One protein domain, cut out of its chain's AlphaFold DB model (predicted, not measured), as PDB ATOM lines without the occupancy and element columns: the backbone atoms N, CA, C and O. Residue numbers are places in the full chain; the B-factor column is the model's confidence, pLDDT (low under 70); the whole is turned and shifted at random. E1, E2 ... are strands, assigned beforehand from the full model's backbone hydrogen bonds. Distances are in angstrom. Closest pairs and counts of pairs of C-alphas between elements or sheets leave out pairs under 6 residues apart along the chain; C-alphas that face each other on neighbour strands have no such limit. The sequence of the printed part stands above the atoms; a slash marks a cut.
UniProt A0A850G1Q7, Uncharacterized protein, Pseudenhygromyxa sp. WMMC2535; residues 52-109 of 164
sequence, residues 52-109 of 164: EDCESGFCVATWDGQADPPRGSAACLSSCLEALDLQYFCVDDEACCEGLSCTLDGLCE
ATOM      1  N   GLU A  52     -39.520  17.044 187.527       90.81
ATOM      2  CA  GLU A  52     -39.854  16.708 188.918       90.81
ATOM      3  C   GLU A  52     -38.932  15.626 189.510       90.81
ATOM      4  O   GLU A  52     -38.734  15.591 190.727       90.81
ATOM      5  N   ASP A  53     -38.333  14.772 188.668       92.19
ATOM      6  CA  ASP A  53     -37.313  13.801 189.091       92.19
ATOM      7  C   ASP A  53     -35.989  14.488 189.467       92.19
ATOM      8  O   ASP A  53     -35.152  13.921 190.176       92.19
ATOM      9  N   CYS A  54     -35.781  15.728 189.019       91.56
ATOM     10  CA  CYS A  54     -34.568  16.487 189.278       91.56
ATOM     11  C   CYS A  54     -34.706  17.335 190.556       91.56
ATOM     12  O   CYS A  54     -35.371  18.364 190.567       91.56
ATOM     13  N   GLU A  55     -33.983  16.975 191.631       87.94
ATOM     14  CA  GLU A  55     -34.030  17.686 192.934       87.94
ATOM     15  C   GLU A  55     -33.746  19.201 192.815       87.94
ATOM     16  O   GLU A  55     -34.247  20.018 193.588       87.94
ATOM     17  N   SER A  56     -32.929  19.586 191.834       77.00
ATOM     18  CA  SER A  56     -32.749  20.976 191.414       77.00
ATOM     19  C   SER A  56     -32.247  21.009 189.974       77.00
ATOM     20  O   SER A  56     -31.041  21.051 189.721       77.00
ATOM     21  N   GLY A  57     -33.164  20.933 189.016       89.19
ATOM     22  CA  GLY A  57     -32.767  20.943 187.620       89.19
ATOM     23  C   GLY A  57     -33.897  20.722 186.638       89.19
ATOM     24  O   GLY A  57     -35.069  20.829 186.972       89.19
ATOM     25  N   PHE A  58     -33.473  20.428 185.423       94.62
ATOM     26  CA  PHE A  58     -34.291  20.306 184.234       94.62
ATOM     27  C   PHE A  58     -34.006  18.956 183.608       94.62
ATOM     28  O   PHE A  58     -32.830  18.613 183.423       94.62
ATOM     29  N   CYS A  59     -35.052  18.199 183.301       95.69
ATOM     30  CA  CYS A  59     -34.872  16.913 182.656       95.69
ATOM     31  C   CYS A  59     -34.708  17.094 181.147       95.69
ATOM     32  O   CYS A  59     -35.607  17.585 180.462       95.69
ATOM     33  N   VAL A  60     -33.540  16.718 180.621       94.81
ATOM     34  CA  VAL A  60     -33.225  16.871 179.196       94.81
ATOM     35  C   VAL A  60     -32.644  15.590 178.629       94.81
ATOM     36  O   VAL A  60     -31.915  14.881 179.315       94.81
ATOM     37  N   ALA A  61     -32.902  15.317 177.356       93.88
ATOM     38  CA  ALA A  61     -32.289  14.202 176.637       93.88
ATOM     39  C   ALA A  61     -31.231  14.710 175.654       93.88
ATOM     40  O   ALA A  61     -31.405  15.749 175.027       93.88
ATOM     41  N   THR A  62     -30.125  13.992 175.475       91.00
ATOM     42  CA  THR A  62     -29.126  14.368 174.456       91.00
ATOM     43  C   THR A  62     -29.580  13.967 173.055       91.00
ATOM     44  O   THR A  62     -30.121  12.875 172.885       91.00
ATOM     45  N   TRP A  63     -29.272  14.772 172.037       85.06
ATOM     46  CA  TRP A  63     -29.426  14.358 170.639       85.06
ATOM     47  C   TRP A  63     -28.389  13.287 170.264       85.06
ATOM     48  O   TRP A  63     -27.185  13.556 170.282       85.06
ATOM     49  N   ASP A  64     -28.830  12.081 169.884       83.44
ATOM     50  CA  ASP A  64     -27.923  11.008 169.434       83.44
ATOM     51  C   ASP A  64     -27.826  10.895 167.898       83.44
ATOM     52  O   ASP A  64     -26.845  10.363 167.369       83.44
ATOM     53  N   GLY A  65     -28.803  11.445 167.165       78.12
ATOM     54  CA  GLY A  65     -28.813  11.514 165.700       78.12
ATOM     55  C   GLY A  65     -28.824  10.169 164.972       78.12
ATOM     56  O   GLY A  65     -28.527  10.127 163.773       78.12
ATOM     57  N   GLN A  66     -29.098   9.069 165.676       71.69
ATOM     58  CA  GLN A  66     -29.083   7.706 165.144       71.69
ATOM     59  C   GLN A  66     -30.351   6.908 165.489       71.69
ATOM     60  O   GLN A  66     -30.689   6.006 164.722       71.69
ATOM     61  N   ALA A  67     -31.041   7.205 166.591       67.69
ATOM     62  CA  ALA A  67     -32.295   6.560 166.977       67.69
ATOM     63  C   ALA A  67     -33.529   7.210 166.312       67.69
ATOM     64  O   ALA A  67     -33.461   8.330 165.816       67.69
ATOM     65  N   ASP A  68     -34.658   6.495 166.281       69.50
ATOM     66  CA  ASP A  68     -35.965   7.016 165.857       69.50
ATOM     67  C   ASP A  68     -36.986   6.754 166.988       69.50
ATOM     68  O   ASP A  68     -37.323   5.590 167.231       69.50
ATOM     69  N   PRO A  69     -37.426   7.787 167.738       68.81
ATOM     70  CA  PRO A  69     -36.944   9.170 167.674       68.81
ATOM     71  C   PRO A  69     -35.492   9.295 168.193       68.81
ATOM     72  O   PRO A  69     -35.097   8.516 169.061       68.81
ATOM     73  N   PRO A  70     -34.691  10.260 167.696       65.62
ATOM     74  CA  PRO A  70     -33.257  10.406 167.998       65.62
ATOM     75  C   PRO A  70     -32.988  10.983 169.395       65.62
ATOM     76  O   PRO A  70     -32.274  11.974 169.537       65.62
ATOM     77  N   ARG A  71     -33.596  10.394 170.429       77.12
ATOM     78  CA  ARG A  71     -33.450  10.801 171.825       77.12
ATOM     79  C   ARG A  71     -32.522   9.827 172.546       77.12
ATOM     80  O   ARG A  71     -32.838   8.647 172.699       77.12
ATOM     81  N   GLY A  72     -31.390  10.345 173.017       82.94
ATOM     82  CA  GLY A  72     -30.505   9.638 173.936       82.94
ATOM     83  C   GLY A  72     -31.066   9.577 175.360       82.94
ATOM     84  O   GLY A  72     -32.198   9.984 175.619       82.94
ATOM     85  N   SER A  73     -30.247   9.083 176.291       88.12
ATOM     86  CA  SER A  73     -30.556   9.071 177.726       88.12
ATOM     87  C   SER A  73     -30.907  10.460 178.252       88.12
ATOM     88  O   SER A  73     -30.276  11.456 177.873       88.12
ATOM     89  N   ALA A  74     -31.899  10.502 179.136       91.94
ATOM     90  CA  ALA A  74     -32.272  11.711 179.847       91.94
ATOM     91  C   ALA A  74     -31.297  11.960 181.007       91.94
ATOM     92  O   ALA A  74     -30.700  11.033 181.542       91.94
ATOM     93  N   ALA A  75     -31.091  13.216 181.377       92.62
ATOM     94  CA  ALA A  75     -30.250  13.597 182.499       92.62
ATOM     95  C   ALA A  75     -30.702  14.943 183.071       92.62
ATOM     96  O   ALA A  75     -31.174  15.821 182.346       92.62
ATOM     97  N   CYS A  76     -30.491  15.130 184.372       94.19
ATOM     98  CA  CYS A  76     -30.767  16.397 185.035       94.19
ATOM     99  C   CYS A  76     -29.666  17.429 184.756       94.19
ATOM    100  O   CYS A  76     -28.498  17.224 185.101       94.19
ATOM    101  N   LEU A  77     -30.044  18.582 184.206       93.25
ATOM    102  CA  LEU A  77     -29.177  19.755 184.098       93.25
ATOM    103  C   LEU A  77     -29.537  20.819 185.130       93.25
ATOM    104  O   LEU A  77     -30.688  20.993 185.501       93.25
ATOM    105  N   SER A  78     -28.545  21.599 185.554       93.81
ATOM    106  CA  SER A  78     -28.745  22.716 186.488       93.81
ATOM    107  C   SER A  78     -29.268  24.001 185.826       93.81
ATOM    108  O   SER A  78     -29.424  25.015 186.502       93.81
ATOM    109  N   SER A  79     -29.441  24.004 184.504       95.25
ATOM    110  CA  SER A  79     -29.851  25.164 183.705       95.25
ATOM    111  C   SER A  79     -30.868  24.754 182.649       95.25
ATOM    112  O   SER A  79     -30.728  23.678 182.072       95.25
ATOM    113  N   CYS A  80     -31.847  25.624 182.406       96.00
ATOM    114  CA  CYS A  80     -32.880  25.422 181.397       96.00
ATOM    115  C   CYS A  80     -32.292  25.475 179.983       96.00
ATOM    116  O   CYS A  80     -31.197  26.009 179.773       96.00
ATOM    117  N   LEU A  81     -33.031  24.926 179.023       95.88
ATOM    118  CA  LEU A  81     -32.683  24.951 177.609       95.88
ATOM    119  C   LEU A  81     -33.097  26.273 176.957       95.88
ATOM    120  O   LEU A  81     -34.214  26.765 177.139       95.88
ATOM    121  N   GLU A  82     -32.177  26.840 176.178       96.50
ATOM    122  CA  GLU A  82     -32.439  28.014 175.350       96.50
ATOM    123  C   GLU A  82     -33.227  27.632 174.084       96.50
ATOM    124  O   GLU A  82     -33.332  26.461 173.710       96.50
ATOM    125  N   ALA A  83     -33.783  28.637 173.405       94.25
ATOM    126  CA  ALA A  83     -34.559  28.420 172.190       94.25
ATOM    127  C   ALA A  83     -33.716  27.740 171.100       94.25
ATOM    128  O   ALA A  83     -32.624  28.212 170.772       94.25
ATOM    129  N   LEU A  84     -34.268  26.682 170.497       88.00
ATOM    130  CA  LEU A  84     -33.647  25.923 169.406       88.00
ATOM    131  C   LEU A  84     -32.267  25.327 169.746       88.00
ATOM    132  O   LEU A  84     -31.403  25.224 168.866       88.00
ATOM    133  N   ASP A  85     -32.030  24.924 170.998       92.25
ATOM    134  CA  ASP A  85     -30.829  24.152 171.318       92.25
ATOM    135  C   ASP A  85     -30.907  22.760 170.669       92.25
ATOM    136  O   ASP A  85     -31.697  21.912 171.060       92.25
ATOM    137  N   LEU A  86     -30.101  22.528 169.631       90.62
ATOM    138  CA  LEU A  86     -30.129  21.281 168.853       90.62
ATOM    139  C   LEU A  86     -29.296  20.151 169.477       90.62
ATOM    140  O   LEU A  86     -29.197  19.070 168.898       90.62
ATOM    141  N   GLN A  87     -28.612  20.410 170.593       91.12
ATOM    142  CA  GLN A  87     -27.790  19.401 171.266       91.12
ATOM    143  C   GLN A  87     -28.592  18.635 172.320       91.12
ATOM    144  O   GLN A  87     -28.227  17.504 172.655       91.12
ATOM    145  N   TYR A  88     -29.677  19.234 172.810       93.00
ATOM    146  CA  TYR A  88     -30.530  18.688 173.853       93.00
ATOM    147  C   TYR A  88     -32.002  18.800 173.472       93.00
ATOM    148  O   TYR A  88     -32.415  19.756 172.830       93.00
ATOM    149  N   PHE A  89     -32.795  17.840 173.922       94.12
ATOM    150  CA  PHE A  89     -34.241  17.891 173.855       94.12
ATOM    151  C   PHE A  89     -34.828  18.158 175.227       94.12
ATOM    152  O   PHE A  89     -34.395  17.561 176.219       94.12
ATOM    153  N   CYS A  90     -35.852  18.999 175.269       95.19
ATOM    154  CA  CYS A  90     -36.711  19.113 176.434       95.19
ATOM    155  C   CYS A  90     -37.559  17.841 176.575       95.19
ATOM    156  O   CYS A  90     -38.028  17.265 175.588       95.19
ATOM    157  N   VAL A  91     -37.712  17.377 177.813       94.31
ATOM    158  CA  VAL A  91     -38.630  16.279 178.152       94.31
ATOM    159  C   VAL A  91     -40.016  16.830 178.503       94.31
ATOM    160  O   VAL A  91     -41.027  16.203 178.192       94.31
ATOM    161  N   ASP A  92     -40.049  18.031 179.076       94.88
ATOM    162  CA  ASP A  92     -41.238  18.771 179.488       94.88
ATOM    163  C   ASP A  92     -41.014  20.286 179.336       94.88
ATOM    164  O   ASP A  92     -39.891  20.743 179.105       94.88
ATOM    165  N   ASP A  93     -42.086  21.070 179.458       95.06
ATOM    166  CA  ASP A  93     -42.044  22.534 179.356       95.06
ATOM    167  C   ASP A  93     -41.153  23.191 180.416       95.06
ATOM    168  O   ASP A  93     -40.551  24.230 180.152       95.06
ATOM    169  N   GLU A  94     -41.029  22.593 181.606       95.56
ATOM    170  CA  GLU A  94     -40.198  23.151 182.675       95.56
ATOM    171  C   GLU A  94     -38.717  23.079 182.310       95.56
ATOM    172  O   GLU A  94     -37.955  23.938 182.748       95.56
ATOM    173  N   ALA A  95     -38.313  22.133 181.451       95.69
ATOM    174  CA  ALA A  95     -36.953  22.041 180.934       95.69
ATOM    175  C   ALA A  95     -36.534  23.247 180.074       95.69
ATOM    176  O   ALA A  95     -35.334  23.514 179.925       95.69
ATOM    177  N   CYS A  96     -37.495  23.990 179.525       96.56
ATOM    178  CA  CYS A  96     -37.256  25.171 178.710       96.56
ATOM    179  C   CYS A  96     -37.144  26.447 179.556       96.56
ATOM    180  O   CYS A  96     -37.745  26.592 180.620       96.56
ATOM    181  N   CYS A  97     -36.335  27.406 179.100       96.44
ATOM    182  CA  CYS A  97     -36.236  28.699 179.776       96.44
ATOM    183  C   CYS A  97     -37.539  29.517 179.667       96.44
ATOM    184  O   CYS A  97     -38.379  29.270 178.805       96.44
ATOM    185  N   GLU A  98     -37.692  30.527 180.534       94.12
ATOM    186  CA  GLU A  98     -38.892  31.376 180.595       94.12
ATOM    187  C   GLU A  98     -39.300  31.923 179.213       94.12
ATOM    188  O   GLU A  98     -38.487  32.513 178.498       94.12
ATOM    189  N   GLY A  99     -40.581  31.751 178.866       92.25
ATOM    190  CA  GLY A  99     -41.155  32.199 177.592       92.25
ATOM    191  C   GLY A  99     -41.032  31.197 176.442       92.25
ATOM    192  O   GLY A  99     -41.352  31.552 175.308       92.25
ATOM    193  N   LEU A 100     -40.577  29.976 176.723       95.19
ATOM    194  CA  LEU A 100     -40.489  28.875 175.769       95.19
ATOM    195  C   LEU A 100     -41.356  27.697 176.238       95.19
ATOM    196  O   LEU A 100     -41.486  27.474 177.442       95.19
ATOM    197  N   SER A 101     -41.910  26.949 175.291       94.75
ATOM    198  CA  SER A 101     -42.626  25.691 175.499       94.75
ATOM    199  C   SER A 101     -41.916  24.548 174.774       94.75
ATOM    200  O   SER A 101     -41.214  24.748 173.774       94.75
ATOM    201  N   CYS A 102     -42.038  23.345 175.328       95.00
ATOM    202  CA  CYS A 102     -41.427  22.146 174.784       95.00
ATOM    203  C   CYS A 102     -42.313  21.563 173.685       95.00
ATOM    204  O   CYS A 102     -43.426  21.099 173.940       95.00
ATOM    205  N   THR A 103     -41.832  21.564 172.444       93.12
ATOM    206  CA  THR A 103     -42.624  21.066 171.317       93.12
ATOM    207  C   THR A 103     -42.580  19.550 171.202       93.12
ATOM    208  O   THR A 103     -41.787  18.868 171.853       93.12
ATOM    209  N   LEU A 104     -43.449  18.979 170.360       90.06
ATOM    210  CA  LEU A 104     -43.502  17.528 170.148       90.06
ATOM    211  C   LEU A 104     -42.161  16.975 169.639       90.06
ATOM    212  O   LEU A 104     -41.775  15.857 169.989       90.06
ATOM    213  N   ASP A 105     -41.434  17.780 168.867       89.69
ATOM    214  CA  ASP A 105     -40.090  17.468 168.394       89.69
ATOM    215  C   ASP A 105     -39.055  17.476 169.530       89.69
ATOM    216  O   ASP A 105     -37.976  16.920 169.373       89.69
ATOM    217  N   GLY A 106     -39.404  17.998 170.709       92.00
ATOM    218  CA  GLY A 106     -38.547  18.126 171.883       92.00
ATOM    219  C   GLY A 106     -37.653  19.364 171.828       92.00
ATOM    220  O   GLY A 106     -36.613  19.386 172.478       92.00
ATOM    221  N   LEU A 107     -38.011  20.376 171.034       93.69
ATOM    222  CA  LEU A 107     -37.288  21.642 170.981       93.69
ATOM    223  C   LEU A 107     -38.006  22.687 171.834       93.69
ATOM    224  O   LEU A 107     -39.231  22.739 171.870       93.69
ATOM    225  N   CYS A 108     -37.229  23.554 172.479       96.12
ATOM    226  CA  CYS A 108     -37.776  24.733 173.134       96.12
ATOM    227  C   CYS A 108     -38.052  25.810 172.087       96.12
ATOM    228  O   CYS A 108     -37.122  26.355 171.477       96.12
ATOM    229  N   GLU A 109     -39.326  26.121 171.888       94.50
ATOM    230  CA  GLU A 109     -39.793  27.150 170.962       94.50
ATOM    231  C   GLU A 109     -40.571  28.218 171.731       94.50
ATOM    232  O   GLU A 109     -41.136  27.928 172.781       94.50
TER     233      GLU A 109
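What this domain is: This is residues 52 to 109 of the 164 residues of an uncharacterized protein of Pseudenhygromyxa sp. WMMC2535 (UniProt A0A850G1Q7). Little regular structure: a hairpin of E1 and E2, with short E3 beside E1, makes a small sheet, and loops with short E4 lie past E3, where residues 101 to 102 of E4 pair antiparallel with residues 108 to 109. The 58 printed residues hold no named helix and four strands, E1 to E4 in order; the sheet runs E2, E1, E3, antiparallel. The class is all strand, with only 19 residues in named elements. The whole is compact, radius of gyration of the C-alphas 10.4 A, spanning 29 by 22 by 15 A.

Where its parts are: E1, residues 58 to 63, begins at C-alpha 58 (-34.291, 20.306, 184.234) and is 15.6 A long. E2, residues 71 to 77, is 15.8 A. E3 is residues 88 to 90; E4, residues 100 to 102, ends at C-alpha 102 (-41.427, 22.146, 174.784).

How they stand to each other: N 58 and O 77 of the hairpin are 2.8 A apart, within hydrogen-bond range. Between E1 and E3, N 89 and O 61 are at 2.7 A. E4 is apart from E1 and E2.

The domain as a whole: The printed part has no cut and no long link. Residues 67 to 70 have pLDDT under 70.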